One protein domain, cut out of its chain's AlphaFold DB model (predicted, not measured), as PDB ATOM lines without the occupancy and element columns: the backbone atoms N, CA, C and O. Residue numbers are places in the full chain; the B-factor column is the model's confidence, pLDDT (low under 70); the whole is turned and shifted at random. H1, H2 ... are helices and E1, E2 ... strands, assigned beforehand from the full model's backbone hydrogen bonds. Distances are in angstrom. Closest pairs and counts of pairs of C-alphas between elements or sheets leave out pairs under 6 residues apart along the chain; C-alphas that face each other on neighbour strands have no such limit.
ATOM      1  N   GLN A  30     299.864 157.744 187.491       87.69
ATOM      2  CA  GLN A  30     299.684 158.680 186.380       87.69
ATOM      3  C   GLN A  30     298.197 158.940 186.148       87.69
ATOM      4  O   GLN A  30     297.350 158.107 186.479       87.69
ATOM      5  N   LEU A  31     297.867 160.085 185.551       89.00
ATOM      6  CA  LEU A  31     296.496 160.369 185.147       89.00
ATOM      7  C   LEU A  31     296.104 159.478 183.947       89.00
ATOM      8  O   LEU A  31     296.805 159.486 182.929       89.00
ATOM      9  N   PRO A  32     294.985 158.729 184.003       88.69
ATOM     10  CA  PRO A  32     294.562 157.876 182.898       88.69
ATOM     11  C   PRO A  32     294.433 158.651 181.580       88.69
ATOM     12  O   PRO A  32     293.701 159.638 181.490       88.69
ATOM     13  N   GLY A  33     295.138 158.183 180.546       86.62
ATOM     14  CA  GLY A  33     295.197 158.826 179.227       86.62
ATOM     15  C   GLY A  33     296.291 159.886 179.064       86.62
ATOM     16  O   GLY A  33     296.572 160.264 177.930       86.62
ATOM     17  N   TYR A  34     296.948 160.307 180.147       90.00
ATOM     18  CA  TYR A  34     297.977 161.349 180.139       90.00
ATOM     19  C   TYR A  34     299.204 160.890 180.949       90.00
ATOM     20  O   TYR A  34     299.374 161.306 182.096       90.00
ATOM     21  N   PRO A  35     300.077 160.035 180.377       87.69
ATOM     22  CA  PRO A  35     301.218 159.451 181.096       87.69
ATOM     23  C   PRO A  35     302.232 160.490 181.601       87.69
ATOM     24  O   PRO A  35     302.971 160.231 182.546       87.69
ATOM     25  N   GLN A  36     302.269 161.673 180.991       89.50
ATOM     26  CA  GLN A  36     303.112 162.784 181.421       89.50
ATOM     27  C   GLN A  36     302.623 163.459 182.710       89.50
ATOM     28  O   GLN A  36     303.422 164.092 183.385       89.50
ATOM     29  N   ILE A  37     301.340 163.317 183.066       91.50
ATOM     30  CA  ILE A  37     300.760 163.959 184.250       91.50
ATOM     31  C   ILE A  37     300.832 162.988 185.428       91.50
ATOM     32  O   ILE A  37     300.112 161.984 185.478       91.50
ATOM     33  N   LEU A  38     301.702 163.292 186.389       90.44
ATOM     34  CA  LEU A  38     301.888 162.486 187.594       90.44
ATOM     35  C   LEU A  38     300.916 162.927 188.695       90.44
ATOM     36  O   LEU A  38     300.806 164.112 188.989       90.44
ATOM     37  N   LEU A  39     300.265 161.980 189.377       87.06
ATOM     38  CA  LEU A  39     299.321 162.306 190.456       87.06
ATOM     39  C   LEU A  39     299.997 162.917 191.695       87.06
ATOM     40  O   LEU A  39     299.355 163.619 192.472       87.06
ATOM     41  N   GLN A  40     301.292 162.650 191.879       86.75
ATOM     42  CA  GLN A  40     302.098 163.230 192.956       86.75
ATOM     43  C   GLN A  40     302.378 164.726 192.749       86.75
ATOM     44  O   GLN A  40     302.512 165.460 193.731       86.75
ATOM     45  N   ASP A  41     302.460 165.188 191.495       90.06
ATOM     46  CA  ASP A  41     302.635 166.608 191.195       90.06
ATOM     47  C   ASP A  41     301.269 167.288 191.204       90.06
ATOM     48  O   ASP A  41     300.595 167.466 190.189       90.06
ATOM     49  N   THR A  42     300.846 167.654 192.409       89.44
ATOM     50  CA  THR A  42     299.551 168.303 192.620       89.44
ATOM     51  C   THR A  42     299.425 169.621 191.855       89.44
ATOM     52  O   THR A  42     298.334 169.935 191.390       89.44
ATOM     53  N   THR A  43     300.511 170.377 191.665       91.88
ATOM     54  CA  THR A  43     300.439 171.691 191.006       91.88
ATOM     55  C   THR A  43     300.226 171.530 189.506       91.88
ATOM     56  O   THR A  43     299.337 172.175 188.934       91.88
ATOM     57  N   GLU A  44     300.992 170.640 188.872       92.75
ATOM     58  CA  GLU A  44     300.820 170.315 187.456       92.75
ATOM     59  C   GLU A  44     299.448 169.680 187.201       92.75
ATOM     60  O   GLU A  44     298.731 170.105 186.293       92.75
ATOM     61  N   LEU A  45     299.030 168.737 188.052       92.50
ATOM     62  CA  LEU A  45     297.739 168.061 187.940       92.50
ATOM     63  C   LEU A  45     296.557 169.037 188.033       92.50
ATOM     64  O   LEU A  45     295.659 168.987 187.191       92.50
ATOM     65  N   ILE A  46     296.544 169.936 189.025       92.81
ATOM     66  CA  ILE A  46     295.476 170.940 189.184       92.81
ATOM     67  C   ILE A  46     295.433 171.855 187.956       92.81
ATOM     68  O   ILE A  46     294.363 172.074 187.383       92.81
ATOM     69  N   THR A  47     296.597 172.341 187.518       94.56
ATOM     70  CA  THR A  47     296.712 173.223 186.347       94.56
ATOM     71  C   THR A  47     296.196 172.533 185.086       94.56
ATOM     72  O   THR A  47     295.450 173.134 184.308       94.56
ATOM     73  N   PHE A  48     296.546 171.258 184.905       95.38
ATOM     74  CA  PHE A  48     296.082 170.440 183.794       95.38
ATOM     75  C   PHE A  48     294.562 170.258 183.828       95.38
ATOM     76  O   PHE A  48     293.901 170.633 182.865       95.38
ATOM     77  N   ILE A  49     293.992 169.757 184.932       94.75
ATOM     78  CA  ILE A  49     292.543 169.509 185.056       94.75
ATOM     79  C   ILE A  49     291.750 170.804 184.836       94.75
ATOM     80  O   ILE A  49     290.728 170.802 184.144       94.75
ATOM     81  N   SER A  50     292.228 171.917 185.400       94.06
ATOM     82  CA  SER A  50     291.596 173.228 185.242       94.06
ATOM     83  C   SER A  50     291.589 173.655 183.769       94.06
ATOM     84  O   SER A  50     290.534 173.985 183.232       94.06
ATOM     85  N   LYS A  51     292.723 173.540 183.064       94.50
ATOM     86  CA  LYS A  51     292.817 173.838 181.624       94.50
ATOM     87  C   LYS A  51     291.993 172.882 180.754       94.50
ATOM     88  O   LYS A  51     291.473 173.294 179.721       94.50
ATOM     89  N   ASP A  52     291.910 171.615 181.142       95.38
ATOM     90  CA  ASP A  52     291.294 170.559 180.343       95.38
ATOM     91  C   ASP A  52     289.759 170.620 180.369       95.38
ATOM     92  O   ASP A  52     289.110 170.330 179.360       95.38
ATOM     93  N   LEU A  53     289.176 171.026 181.503       94.31
ATOM     94  CA  LEU A  53     287.726 171.002 181.723       94.31
ATOM     95  C   LEU A  53     287.072 172.384 181.766       94.31
ATOM     96  O   LEU A  53     285.873 172.492 181.494       94.31
ATOM     97  N   ARG A  54     287.798 173.439 182.146       93.31
ATOM     98  CA  ARG A  54     287.198 174.772 182.284       93.31
ATOM     99  C   ARG A  54     287.139 175.506 180.955       93.31
ATOM    100  O   ARG A  54     287.985 175.351 180.083       93.31
ATOM    101  N   THR A  55     286.136 176.369 180.844       91.56
ATOM    102  CA  THR A  55     285.952 177.263 179.694       91.56
ATOM    103  C   THR A  55     285.659 178.669 180.216       91.56
ATOM    104  O   THR A  55     284.525 179.134 180.158       91.56
ATOM    105  N   PRO A  56     286.655 179.379 180.781       89.88
ATOM    106  CA  PRO A  56     286.419 180.602 181.554       89.88
ATOM    107  C   PRO A  56     285.735 181.707 180.737       89.88
ATOM    108  O   PRO A  56     284.912 182.459 181.266       89.88
ATOM    109  N   ILE A  57     286.033 181.794 179.437       87.44
ATOM    110  CA  ILE A  57     285.364 182.730 178.527       87.44
ATOM    111  C   ILE A  57     283.886 182.352 178.379       87.44
ATOM    112  O   ILE A  57     283.016 183.208 178.548       87.44
ATOM    113  N   LEU A  58     283.585 181.076 178.127       84.69
ATOM    114  CA  LEU A  58     282.213 180.593 177.978       84.69
ATOM    115  C   LEU A  58     281.424 180.696 179.291       84.69
ATOM    116  O   LEU A  58     280.274 181.123 179.275       84.69
ATOM    117  N   GLU A  59     282.048 180.398 180.432       86.38
ATOM    118  CA  GLU A  59     281.489 180.585 181.777       86.38
ATOM    119  C   GLU A  59     281.081 182.050 182.005       86.38
ATOM    120  O   GLU A  59     279.980 182.324 182.488       86.38
ATOM    121  N   LYS A  60     281.929 183.001 181.591       88.38
ATOM    122  CA  LYS A  60     281.660 184.444 181.700       88.38
ATOM    123  C   LYS A  60     280.563 184.914 180.740       88.38
ATOM    124  O   LYS A  60     279.826 185.848 181.062       88.38
ATOM    125  N   LEU A  61     280.450 184.282 179.571       85.62
ATOM    126  CA  LEU A  61     279.420 184.580 178.572       85.62
ATOM    127  C   LEU A  61     278.091 183.870 178.848       85.62
ATOM    128  O   LEU A  61     277.058 184.359 178.397       85.62
ATOM    129  N   SER A  62     278.086 182.774 179.610       81.62
ATOM    130  CA  SER A  62     276.919 181.920 179.880       81.62
ATOM    131  C   SER A  62     275.640 182.685 180.266       81.62
ATOM    132  O   SER A  62     274.600 182.436 179.645       81.62
ATOM    133  N   PRO A  63     275.680 183.707 181.152       83.19
ATOM    134  CA  PRO A  63     274.492 184.499 181.496       83.19
ATOM    135  C   PRO A  63     273.884 185.287 180.327       83.19
ATOM    136  O   PRO A  63     272.780 185.806 180.448       83.19
ATOM    137  N   ARG A  64     274.615 185.421 179.218       80.69
ATOM    138  CA  ARG A  64     274.233 186.167 178.013       80.69
ATOM    139  C   ARG A  64     273.911 185.258 176.826       80.69
ATOM    140  O   ARG A  64     273.336 185.723 175.848       80.69
ATOM    141  N   LEU A  65     274.260 183.972 176.888       75.06
ATOM    142  CA  LEU A  65     274.082 183.055 175.756       75.06
ATOM    143  C   LEU A  65     272.611 182.795 175.419       75.06
ATOM    144  O   LEU A  65     272.316 182.477 174.275       75.06
ATOM    145  N   TRP A  66     271.684 182.986 176.362       71.88
ATOM    146  CA  TRP A  66     270.248 182.813 176.107       71.88
ATOM    147  C   TRP A  66     269.704 183.771 175.039       71.88
ATOM    148  O   TRP A  66     268.695 183.463 174.414       71.88
ATOM    149  N   TRP A  67     270.374 184.904 174.795       71.50
ATOM    150  CA  TRP A  67     270.033 185.805 173.690       71.50
ATOM    151  C   TRP A  67     270.414 185.245 172.317       71.50
ATOM    152  O   TRP A  67     269.865 185.682 171.310       71.50
ATOM    153  N   HIS A  75     269.211 170.009 172.845       74.12
ATOM    154  CA  HIS A  75     269.431 170.525 171.492       74.12
ATOM    155  C   HIS A  75     270.756 170.041 170.868       74.12
ATOM    156  O   HIS A  75     271.052 170.342 169.709       74.12
ATOM    157  N   ILE A  76     271.565 169.278 171.611       83.12
ATOM    158  CA  ILE A  76     272.769 168.638 171.083       83.12
ATOM    159  C   ILE A  76     272.324 167.477 170.195       83.12
ATOM    160  O   ILE A  76     271.753 166.497 170.662       83.12
ATOM    161  N   GLY A  77     272.551 167.617 168.889       86.50
ATOM    162  CA  GLY A  77     272.245 166.564 167.925       86.50
ATOM    163  C   GLY A  77     273.183 165.363 168.111       86.50
ATOM    164  O   GLY A  77     274.397 165.595 168.143       86.50
ATOM    165  N   PRO A  78     272.661 164.123 168.160       95.19
ATOM    166  CA  PRO A  78     273.484 162.914 168.202       95.19
ATOM    167  C   PRO A  78     274.467 162.827 167.028       95.19
ATOM    168  O   PRO A  78     274.289 163.497 166.003       95.19
ATOM    169  N   LEU A  79     275.501 161.994 167.148       96.50
ATOM    170  CA  LEU A  79     276.586 161.908 166.162       96.50
ATOM    171  C   LEU A  79     276.101 161.537 164.753       96.50
ATOM    172  O   LEU A  79     276.519 162.172 163.781       96.50
ATOM    173  N   HIS A  80     275.162 160.602 164.617       95.81
ATOM    174  CA  HIS A  80     274.565 160.251 163.327       95.81
ATOM    175  C   HIS A  80     273.843 161.449 162.687       95.81
ATOM    176  O   HIS A  80     273.875 161.621 161.470       95.81
ATOM    177  N   HIS A  81     273.249 162.339 163.488       94.31
ATOM    178  CA  HIS A  81     272.619 163.556 162.980       94.31
ATOM    179  C   HIS A  81     273.664 164.585 162.519       94.31
ATOM    180  O   HIS A  81     273.420 165.319 161.562       94.31
ATOM    181  N   GLN A  82     274.852 164.629 163.136       94.00
ATOM    182  CA  GLN A  82     275.957 165.438 162.605       94.00
ATOM    183  C   GLN A  82     276.359 164.950 161.203       94.00
ATOM    184  O   GLN A  82     276.545 165.776 160.310       94.00
ATOM    185  N   ALA A  83     276.376 163.630 160.976       91.19
ATOM    186  CA  ALA A  83     276.625 163.054 159.653       91.19
ATOM    187  C   ALA A  83     275.526 163.413 158.634       91.19
ATOM    188  O   ALA A  83     275.841 163.815 157.516       91.19
ATOM    189  N   VAL A  84     274.244 163.371 159.025       94.00
ATOM    190  CA  VAL A  84     273.118 163.823 158.174       94.00
ATOM    191  C   VAL A  84     273.262 165.298 157.784       94.00
ATOM    192  O   VAL A  84     272.978 165.673 156.649       94.00
ATOM    193  N   LYS A  85     273.760 166.138 158.698       91.38
ATOM    194  CA  LYS A  85     274.077 167.553 158.439       91.38
ATOM    195  C   LYS A  85     275.355 167.760 157.618       91.38
ATOM    196  O   LYS A  85     275.774 168.903 157.463       91.38
ATOM    197  N   GLN A  86     275.980 166.684 157.135       93.06
ATOM    198  CA  GLN A  86     277.252 166.698 156.410       93.06
ATOM    199  C   GLN A  86     278.379 167.378 157.200       93.06
ATOM    200  O   GLN A  86     279.258 168.017 156.630       93.06
ATOM    201  N   ARG A  87     278.352 167.253 158.534       94.25
ATOM    202  CA  ARG A  87     279.411 167.769 159.399       94.25
ATOM    203  C   ARG A  87     280.478 166.706 159.602       94.25
ATOM    204  O   ARG A  87     280.238 165.670 160.217       94.25
ATOM    205  N   ASN A  88     281.675 167.004 159.133       95.00
ATOM    206  CA  ASN A  88     282.888 166.285 159.439       95.00
ATOM    207  C   ASN A  88     283.303 166.538 160.896       95.00
ATOM    208  O   ASN A  88     283.479 167.681 161.325       95.00
ATOM    209  N   ILE A  89     283.460 165.457 161.654       96.38
ATOM    210  CA  ILE A  89     283.885 165.504 163.052       96.38
ATOM    211  C   ILE A  89     285.403 165.669 163.095       96.38
ATOM    212  O   ILE A  89     286.143 164.811 162.618       96.38
ATOM    213  N   ILE A  90     285.860 166.757 163.710       96.88
ATOM    214  CA  ILE A  90     287.272 167.058 163.933       96.88
ATOM    215  C   ILE A  90     287.570 166.955 165.429       96.88
ATOM    216  O   ILE A  90     286.942 167.631 166.244       96.88
ATOM    217  N   ILE A  91     288.547 166.129 165.795       96.94
ATOM    218  CA  ILE A  91     289.004 166.010 167.182       96.94
ATOM    219  C   ILE A  91     289.659 167.325 167.624       96.94
ATOM    220  O   ILE A  91     290.502 167.874 166.912       96.94
ATOM    221  N   SER A  92     289.295 167.824 168.808       95.38
ATOM    222  CA  SER A  92     289.953 168.982 169.422       95.38
ATOM    223  C   SER A  92     290.071 168.829 170.932       95.38
ATOM    224  O   SER A  92     289.065 168.760 171.619       95.38
ATOM    225  N   GLU A  93     291.287 168.850 171.472       94.75
ATOM    226  CA  GLU A  93     291.508 168.804 172.928       94.75
ATOM    227  C   GLU A  93     291.117 170.111 173.644       94.75
ATOM    228  O   GLU A  93     290.990 170.135 174.871       94.75
ATOM    229  N   ASN A  94     290.905 171.205 172.899       94.56
ATOM    230  CA  ASN A  94     290.503 172.487 173.470       94.56
ATOM    231  C   ASN A  94     289.019 172.443 173.890       94.56
ATOM    232  O   ASN A  94     288.151 172.375 173.010       94.56
ATOM    233  N   PRO A  95     288.692 172.535 175.196       94.31
ATOM    234  CA  PRO A  95     287.306 172.483 175.655       94.31
ATOM    235  C   PRO A  95     286.454 173.648 175.125       94.31
ATOM    236  O   PRO A  95     285.245 173.490 174.983       94.31
ATOM    237  N   GLU A  96     287.055 174.786 174.762       92.81
ATOM    238  CA  GLU A  96     286.333 175.936 174.196       92.81
ATOM    239  C   GLU A  96     285.799 175.680 172.781       92.81
ATOM    240  O   GLU A  96     284.867 176.351 172.343       92.81
ATOM    241  N   LEU A  97     286.375 174.710 172.063       93.62
ATOM    242  CA  LEU A  97     285.929 174.327 170.725       93.62
ATOM    243  C   LEU A  97     284.925 173.172 170.746       93.62
ATOM    244  O   LEU A  97     284.345 172.868 169.710       93.62
ATOM    245  N   HIS A  98     284.686 172.528 171.889       94.38
ATOM    246  CA  HIS A  98     283.777 171.387 171.960       94.38
ATOM    247  C   HIS A  98     282.352 171.792 171.524       94.38
ATOM    248  O   HIS A  98     281.731 172.674 172.112       94.38
ATOM    249  N   LEU A  99     281.843 171.136 170.475       92.88
ATOM    250  CA  LEU A  99     280.588 171.411 169.754       92.88
ATOM    251  C   LEU A  99     280.530 172.707 168.932       92.88
ATOM    252  O   LEU A  99     279.484 173.008 168.344       92.88
ATOM    253  N   VAL A 100     281.629 173.452 168.820       92.06
ATOM    254  CA  VAL A 100     281.715 174.571 167.875       92.06
ATOM    255  C   VAL A 100     281.758 174.005 166.460       92.06
ATOM    256  O   VAL A 100     282.468 173.039 166.177       92.06
ATOM    257  N   TRP A 101     280.984 174.596 165.554       90.81
ATOM    258  CA  TRP A 101     280.947 174.199 164.153       90.81
ATOM    259  C   TRP A 101     281.310 175.376 163.249       90.81
ATOM    260  O   TRP A 101     281.005 176.529 163.552       90.81
ATOM    261  N   TYR A 102     281.976 175.071 162.141       90.44
ATOM    262  CA  TYR A 102     282.373 176.034 161.121       90.44
ATOM    263  C   TYR A 102     282.266 175.363 159.753       90.44
ATOM    264  O   TYR A 102     282.958 174.381 159.493       90.44
ATOM    265  N   TYR A 103     281.369 175.873 158.906       92.44
ATOM    266  CA  TYR A 103     280.960 175.233 157.650       92.44
ATOM    267  C   TYR A 103     280.532 173.767 157.842       92.44
ATOM    268  O   TYR A 103     279.595 173.478 158.587       92.44
ATOM    269  N   ASP A 104     281.229 172.856 157.171       93.31
ATOM    270  CA  ASP A 104     281.056 171.413 157.167       93.31
ATOM    271  C   ASP A 104     281.812 170.738 158.315       93.31
ATOM    272  O   ASP A 104     281.979 169.528 158.298       93.31
ATOM    273  N   ARG A 105     282.314 171.476 159.311       94.69
ATOM    274  CA  ARG A 105     283.121 170.909 160.401       94.69
ATOM    275  C   ARG A 105     282.455 171.117 161.741       94.69
ATOM    276  O   ARG A 105     281.901 172.182 162.003       94.69
ATOM    277  N   ILE A 106     282.571 170.123 162.611       95.75
ATOM    278  CA  ILE A 106     282.248 170.229 164.031       95.75
ATOM    279  C   ILE A 106     283.433 169.738 164.851       95.75
ATOM    280  O   ILE A 106     283.963 168.657 164.602       95.75
ATOM    281  N   PHE A 107     283.858 170.538 165.820       96.81
ATOM    282  CA  PHE A 107     284.949 170.183 166.714       96.81
ATOM    283  C   PHE A 107     284.390 169.432 167.918       96.81
ATOM    284  O   PHE A 107     283.477 169.912 168.590       96.81
ATOM    285  N   ILE A 108     284.910 168.240 168.193       97.38
ATOM    286  CA  ILE A 108     284.486 167.436 169.339       97.38
ATOM    287  C   ILE A 108     285.727 166.996 170.101       97.38
ATOM    288  O   ILE A 108     286.588 166.286 169.585       97.38
ATOM    289  N   LYS A 109     285.810 167.445 171.349       96.94
ATOM    290  CA  LYS A 109     286.766 166.936 172.330       96.94
ATOM    291  C   LYS A 109     286.455 165.488 172.713       96.94
ATOM    292  O   LYS A 109     285.327 165.296 173.161       96.94
ATOM    293  N   PRO A 110     287.405 164.534 172.577       96.75
ATOM    294  CA  PRO A 110     287.259 163.150 173.020       96.75
ATOM    295  C   PRO A 110     286.985 163.048 174.520       96.75
ATOM    296  O   PRO A 110     287.371 163.929 175.287       96.75
ATOM    297  N   LEU A 111     286.358 161.954 174.948       95.44
ATOM    298  CA  LEU A 111     286.028 161.723 176.346       95.44
ATOM    299  C   LEU A 111     287.299 161.395 177.141       95.44
ATOM    300  O   LEU A 111     287.893 160.338 176.901       95.44
ATOM    301  N   ASP A 119     287.569 156.286 190.998       88.69
ATOM    302  CA  ASP A 119     288.556 156.767 191.961       88.69
ATOM    303  C   ASP A 119     288.942 158.240 191.685       88.69
ATOM    304  O   ASP A 119     289.228 158.985 192.628       88.69
ATOM    305  N   PHE A 120     288.856 158.710 190.429       91.06
ATOM    306  CA  PHE A 120     289.096 160.116 190.080       91.06
ATOM    307  C   PHE A 120     288.004 161.020 190.657       91.06
ATOM    308  O   PHE A 120     288.293 162.014 191.330       91.06
ATOM    309  N   TRP A 121     286.736 160.654 190.446       92.25
ATOM    310  CA  TRP A 121     285.597 161.394 190.987       92.25
ATOM    311  C   TRP A 121     285.641 161.449 192.508       92.25
ATOM    312  O   TRP A 121     285.500 162.526 193.091       92.25
ATOM    313  N   HIS A 122     285.865 160.302 193.149       90.19
ATOM    314  CA  HIS A 122     285.886 160.209 194.601       90.19
ATOM    315  C   HIS A 122     287.017 161.055 195.208       90.19
ATOM    316  O   HIS A 122     286.771 161.865 196.104       90.19
ATOM    317  N   THR A 123     288.236 160.921 194.678       89.62
ATOM    318  CA  THR A 123     289.440 161.565 195.227       89.62
ATOM    319  C   THR A 123     289.482 163.063 194.937       89.62
ATOM    320  O   THR A 123     289.729 163.856 195.844       89.62
ATOM    321  N   TYR A 124     289.206 163.467 193.693       90.56
ATOM    322  CA  TYR A 124     289.432 164.843 193.249       90.56
ATOM    323  C   TYR A 124     288.154 165.683 193.207       90.56
ATOM    324  O   TYR A 124     288.192 166.854 193.576       90.56
ATOM    325  N   LEU A 125     287.006 165.132 192.805       91.25
ATOM    326  CA  LEU A 125     285.801 165.943 192.563       91.25
ATOM    327  C   LEU A 125     284.791 165.930 193.715       91.25
ATOM    328  O   LEU A 125     284.001 166.865 193.844       91.25
ATOM    329  N   ILE A 126     284.792 164.892 194.552       89.56
ATOM    330  CA  ILE A 126     283.797 164.709 195.619       89.56
ATOM    331  C   ILE A 126     284.399 164.950 197.000       89.56
ATOM    332  O   ILE A 126     283.742 165.575 197.835       89.56
ATOM    333  N   SER A 127     285.625 164.482 197.249       88.31
ATOM    334  CA  SER A 127     286.226 164.548 198.581       88.31
ATOM    335  C   SER A 127     286.314 165.987 199.127       88.31
ATOM    336  O   SER A 127     286.777 166.893 198.416       88.31
ATOM    337  N   PRO A 128     285.940 166.221 200.407       83.56
ATOM    338  CA  PRO A 128     286.153 167.498 201.087       83.56
ATOM    339  C   PRO A 128     287.634 167.889 201.161       83.56
ATOM    340  O   PRO A 128     287.935 169.077 201.143       83.56
ATOM    341  N   THR A 129     288.536 166.905 201.193       85.69
ATOM    342  CA  THR A 129     289.995 167.083 201.298       85.69
ATOM    343  C   THR A 129     290.704 167.095 199.942       85.69
ATOM    344  O   THR A 129     291.919 166.925 199.879       85.69
ATOM    345  N   SER A 130     289.961 167.268 198.845       87.25
ATOM    346  CA  SER A 130     290.536 167.319 197.501       87.25
ATOM    347  C   SER A 130     291.564 168.444 197.351       87.25
ATOM    348  O   SER A 130     291.330 169.581 197.765       87.25
ATOM    349  N   ILE A 131     292.660 168.137 196.650       88.94
ATOM    350  CA  ILE A 131     293.713 169.095 196.286       88.94
ATOM    351  C   ILE A 131     293.205 170.247 195.404       88.94
ATOM    352  O   ILE A 131     293.839 171.294 195.352       88.94
ATOM    353  N   LEU A 132     292.051 170.088 194.737       87.81
ATOM    354  CA  LEU A 132     291.457 171.135 193.894       87.81
ATOM    355  C   LEU A 132     290.949 172.337 194.710       87.81
ATOM    356  O   LEU A 132     290.674 173.395 194.141       87.81
ATOM    357  N   GLY A 133     290.803 172.190 196.033       88.31
ATOM    358  CA  GLY A 133     290.433 173.278 196.934       88.31
ATOM    359  C   GLY A 133     289.188 174.037 196.464       88.31
ATOM    360  O   GLY A 133     288.121 173.452 196.266       88.31
ATOM    361  N   SER A 134     289.330 175.351 196.267       87.19
ATOM    362  CA  SER A 134     288.226 176.228 195.845       87.19
ATOM    363  C   SER A 134     287.741 175.997 194.404       87.19
ATOM    364  O   SER A 134     286.580 176.280 194.105       87.19
ATOM    365  N   GLU A 135     288.574 175.431 193.521       88.19
ATOM    366  CA  GLU A 135     288.201 175.154 192.126       88.19
ATOM    367  C   GLU A 135     287.396 173.854 191.969       88.19
ATOM    368  O   GLU A 135     286.806 173.607 190.914       88.19
ATOM    369  N   ARG A 136     287.316 173.027 193.021       92.31
ATOM    370  CA  ARG A 136     286.661 171.713 192.972       92.31
ATOM    371  C   ARG A 136     285.234 171.786 192.438       92.31
ATOM    372  O   ARG A 136     284.876 171.016 191.553       92.31
ATOM    373  N   GLU A 137     284.412 172.692 192.964       90.75
ATOM    374  CA  GLU A 137     282.989 172.748 192.603       90.75
ATOM    375  C   GLU A 137     282.768 173.177 191.152       90.75
ATOM    376  O   GLU A 137     281.868 172.659 190.486       90.75
ATOM    377  N   ILE A 138     283.588 174.098 190.636       91.25
ATOM    378  CA  ILE A 138     283.468 174.526 189.242       91.25
ATOM    379  C   ILE A 138     283.953 173.432 188.292       91.25
ATOM    380  O   ILE A 138     283.239 173.097 187.352       91.25
ATOM    381  N   ILE A 139     285.078 172.782 188.603       93.88
ATOM    382  CA  ILE A 139     285.606 171.661 187.817       93.88
ATOM    383  C   ILE A 139     284.623 170.487 187.822       93.88
ATOM    384  O   ILE A 139     284.332 169.922 186.770       93.88
ATOM    385  N   LYS A 140     284.042 170.157 188.980       93.62
ATOM    386  CA  LYS A 140     283.016 169.117 189.111       93.62
ATOM    387  C   LYS A 140     281.802 169.406 188.229       93.62
ATOM    388  O   LYS A 140     281.310 168.510 187.544       93.62
ATOM    389  N   ARG A 141     281.316 170.651 188.225       91.62
ATOM    390  CA  ARG A 141     280.201 171.070 187.363       91.62
ATOM    391  C   ARG A 141     280.564 170.981 185.882       91.62
ATOM    392  O   ARG A 141     279.737 170.504 185.110       91.62
ATOM    393  N   SER A 142     281.772 171.388 185.500       93.44
ATOM    394  CA  SER A 142     282.252 171.288 184.118       93.44
ATOM    395  C   SER A 142     282.383 169.833 183.663       93.44
ATOM    396  O   SER A 142     281.877 169.489 182.600       93.44
ATOM    397  N   ALA A 143     282.948 168.955 184.498       94.88
ATOM    398  CA  ALA A 143     283.044 167.521 184.231       94.88
ATOM    399  C   ALA A 143     281.663 166.874 184.039       94.88
ATOM    400  O   ALA A 143     281.446 166.132 183.083       94.88
ATOM    401  N   LEU A 144     280.701 167.188 184.915       93.31
ATOM    402  CA  LEU A 144     279.327 166.693 184.781       93.31
ATOM    403  C   LEU A 144     278.648 167.239 183.526       93.31
ATOM    404  O   LEU A 144     278.009 166.476 182.811       93.31
ATOM    405  N   GLY A 145     278.811 168.530 183.226       91.31
ATOM    406  CA  GLY A 145     278.297 169.134 181.996       91.31
ATOM    407  C   GLY A 145     278.854 168.452 180.748       91.31
ATOM    408  O   GLY A 145     278.098 168.133 179.832       91.31
ATOM    409  N   PHE A 146     280.149 168.144 180.751       93.69
ATOM    410  CA  PHE A 146     280.820 167.417 179.680       93.69
ATOM    411  C   PHE A 146     280.270 165.991 179.501       93.69
ATOM    412  O   PHE A 146     279.910 165.602 178.390       93.69
ATOM    413  N   LEU A 147     280.100 165.233 180.591       93.75
ATOM    414  CA  LEU A 147     279.461 163.909 180.538       93.75
ATOM    415  C   LEU A 147     278.000 163.985 180.073       93.75
ATOM    416  O   LEU A 147     277.550 163.151 179.286       93.75
ATOM    417  N   CYS A 148     277.256 165.001 180.517       91.50
ATOM    418  CA  CYS A 148     275.893 165.236 180.060       91.50
ATOM    419  C   CYS A 148     275.841 165.479 178.550       91.50
ATOM    420  O   CYS A 148     274.942 164.951 177.903       91.50
ATOM    421  N   ILE A 149     276.787 166.230 177.979       92.69
ATOM    422  CA  ILE A 149     276.889 166.432 176.527       92.69
ATOM    423  C   ILE A 149     277.098 165.095 175.809       92.69
ATOM    424  O   ILE A 149     276.371 164.787 174.864       92.69
ATOM    425  N   TYR A 150     278.032 164.274 176.290       94.44
ATOM    426  CA  TYR A 150     278.322 162.965 175.701       94.44
ATOM    427  C   TYR A 150     277.116 162.022 175.696       94.44
ATOM    428  O   TYR A 150     276.889 161.326 174.707       94.44
ATOM    429  N   ARG A 151     276.282 162.074 176.740       93.62
ATOM    430  CA  ARG A 151     275.006 161.344 176.790       93.62
ATOM    431  C   ARG A 151     274.049 161.719 175.649       93.62
ATOM    432  O   ARG A 151     273.266 160.873 175.240       93.62
ATOM    433  N   TYR A 152     274.077 162.958 175.154       94.00
ATOM    434  CA  TYR A 152     273.252 163.382 174.010       94.00
ATOM    435  C   TYR A 152     273.927 163.143 172.654       94.00
ATOM    436  O   TYR A 152     273.239 163.005 171.644       94.00
ATOM    437  N   LEU A 153     275.261 163.097 172.617       95.50
ATOM    438  CA  LEU A 153     276.003 162.735 171.408       95.50
ATOM    439  C   LEU A 153     275.837 161.250 171.065       95.50
ATOM    440  O   LEU A 153     275.704 160.915 169.888       95.50
ATOM    441  N   VAL A 154     275.824 160.381 172.081       95.50
ATOM    442  CA  VAL A 154     275.785 158.921 171.935       95.50
ATOM    443  C   VAL A 154     274.461 158.372 172.473       95.50
ATOM    444  O   VAL A 154     274.382 157.922 173.613       95.50
ATOM    445  N   CYS A 155     273.407 158.445 171.656       94.06
ATOM    446  CA  CYS A 155     272.054 158.014 172.035       94.06
ATOM    447  C   CYS A 155     271.708 156.612 171.521       94.06
ATOM    448  O   CYS A 155     270.958 155.885 172.171       94.06
ATOM    449  N   TYR A 156     272.227 156.255 170.346       95.00
ATOM    450  CA  TYR A 156     271.939 154.996 169.664       95.00
ATOM    451  C   TYR A 156     273.218 154.195 169.413       95.00
ATOM    452  O   TYR A 156     274.319 154.742 169.392       95.00
ATOM    453  N   GLU A 157     273.068 152.900 169.133       95.06
ATOM    454  CA  GLU A 157     274.187 152.022 168.760       95.06
ATOM    455  C   GLU A 157     274.965 152.557 167.545       95.06
ATOM    456  O   GLU A 157     276.194 152.518 167.512       95.06
ATOM    457  N   SER A 158     274.275 153.167 166.575       96.12
ATOM    458  CA  SER A 158     274.926 153.841 165.446       96.12
ATOM    459  C   SER A 158     275.816 155.006 165.886       96.12
ATOM    460  O   SER A 158     276.894 155.189 165.328       96.12
ATOM    461  N   ASP A 159     275.394 155.786 166.887       96.81
ATOM    462  CA  ASP A 159     276.221 156.868 167.432       96.81
ATOM    463  C   ASP A 159     277.443 156.320 168.153       96.81
ATOM    464  O   ASP A 159     278.527 156.880 168.023       96.81
ATOM    465  N   PHE A 160     277.272 155.224 168.895       95.75
ATOM    466  CA  PHE A 160     278.368 154.556 169.581       95.75
ATOM    467  C   PHE A 160     279.424 154.076 168.579       95.75
ATOM    468  O   PHE A 160     280.604 154.388 168.732       95.75
ATOM    469  N   ASN A 161     278.997 153.433 167.491       95.56
ATOM    470  CA  ASN A 161     279.891 153.002 166.417       95.56
ATOM    471  C   ASN A 161     280.621 154.185 165.762       95.56
ATOM    472  O   ASN A 161     281.834 154.114 165.562       95.56
ATOM    473  N   ILE A 162     279.927 155.303 165.503       96.31
ATOM    474  CA  ILE A 162     280.559 156.535 164.996       96.31
ATOM    475  C   ILE A 162     281.573 157.080 166.009       96.31
ATOM    476  O   ILE A 162     282.673 157.482 165.633       96.31
ATOM    477  N   ALA A 163     281.230 157.101 167.298       96.56
ATOM    478  CA  ALA A 163     282.115 157.585 168.350       96.56
ATOM    479  C   ALA A 163     283.396 156.746 168.443       96.56
ATOM    480  O   ALA A 163     284.480 157.313 168.582       96.56
ATOM    481  N   MET A 164     283.284 155.422 168.313       95.00
ATOM    482  CA  MET A 164     284.425 154.505 168.274       95.00
ATOM    483  C   MET A 164     285.269 154.704 167.009       95.00
ATOM    484  O   MET A 164     286.484 154.875 167.111       95.00
ATOM    485  N   GLU A 165     284.645 154.778 165.826       94.94
ATOM    486  CA  GLU A 165     285.335 155.026 164.548       94.94
ATOM    487  C   GLU A 165     286.133 156.339 164.586       94.94
ATOM    488  O   GLU A 165     287.288 156.403 164.158       94.94
ATOM    489  N   LYS A 166     285.532 157.394 165.147       95.19
ATOM    490  CA  LYS A 166     286.148 158.719 165.292       95.19
ATOM    491  C   LYS A 166     287.020 158.857 166.541       95.19
ATOM    492  O   LYS A 166     287.503 159.956 166.791       95.19
ATOM    493  N   ARG A 167     287.238 157.783 167.313       94.38
ATOM    494  CA  ARG A 167     288.057 157.773 168.544       94.38
ATOM    495  C   ARG A 167     287.639 158.839 169.569       94.38
ATOM    496  O   ARG A 167     288.472 159.414 170.263       94.38
TER     497      ARG A 167
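AT A GLANCE: This is residues 30 to 67, 75 to 111 and 119 to 167 of the 174 residues of the protein "Subtilisin-like serine protease protein" of Rutstroemia sp. NJR-2017a BBW (UniProt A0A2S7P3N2). One long helix, H5, runs along the longest axis; H1 and H4 pack on its first part, and H3 and H6 make a corner near its far end, with the small parallel pair E2 and E3 beside H3. Residues 60 to 67, mostly of H2, stick out. The printed part has 124 residues, mostly helix, in the order E1 H1 H2 H3 E2 E3 H4 H5 H6; it is only just compact, close to loose, with a radius of gyration of the C-alphas of 16.0 A and spans of 46 by 35 by 22 A.

HOW THE PARTS SIT: Begin at E1, residues 34 to 38, which pairs with no named strand. In H1, residues 42 to 53, residues 49 to 53 alone touch H5, residues 133 to 153, at a steep tilt of 37 degrees, only just past shallow; the closest C-alphas, of Leu 53 and Ser 142, are 6.0 A apart. H2, residues 56 to 65, touches no helix. H3, residues 79 to 84, touches H6, residues 157 to 165, about perpendicular at 86 degrees; the closest C-alphas, of Leu 79 and Asp 159, are 5.2 A apart. E2, residues 88 to 91, and E3, residues 105 to 108, are parallel, with N 90 and O 106 within hydrogen-bond range at 2.8 A. H4, residues 119 to 126, touches H5, closest at C-alphas 125 and 140, 5.5 A. Every O i to N i+4 pair is within range in H1, H3 and H6; H2 has 4 of 6, H4 3 of 4, H5 14 of 17.

IN THESE COORDINATES: Find C-alpha 34, where E1 begins, at (297.977, 161.349, 180.139). From C-alpha 133 at (290.433, 173.278, 196.934) H5 runs 31.2 A; H1 spans 16.3 A.

THE WHOLE: Residues 68 to 74 and 112 to 118 are cut out, with C-alpha gaps of 15.4 A and 16.6 A. The link E2 to E3 is long. No printed residue is under 70 in pLDDT.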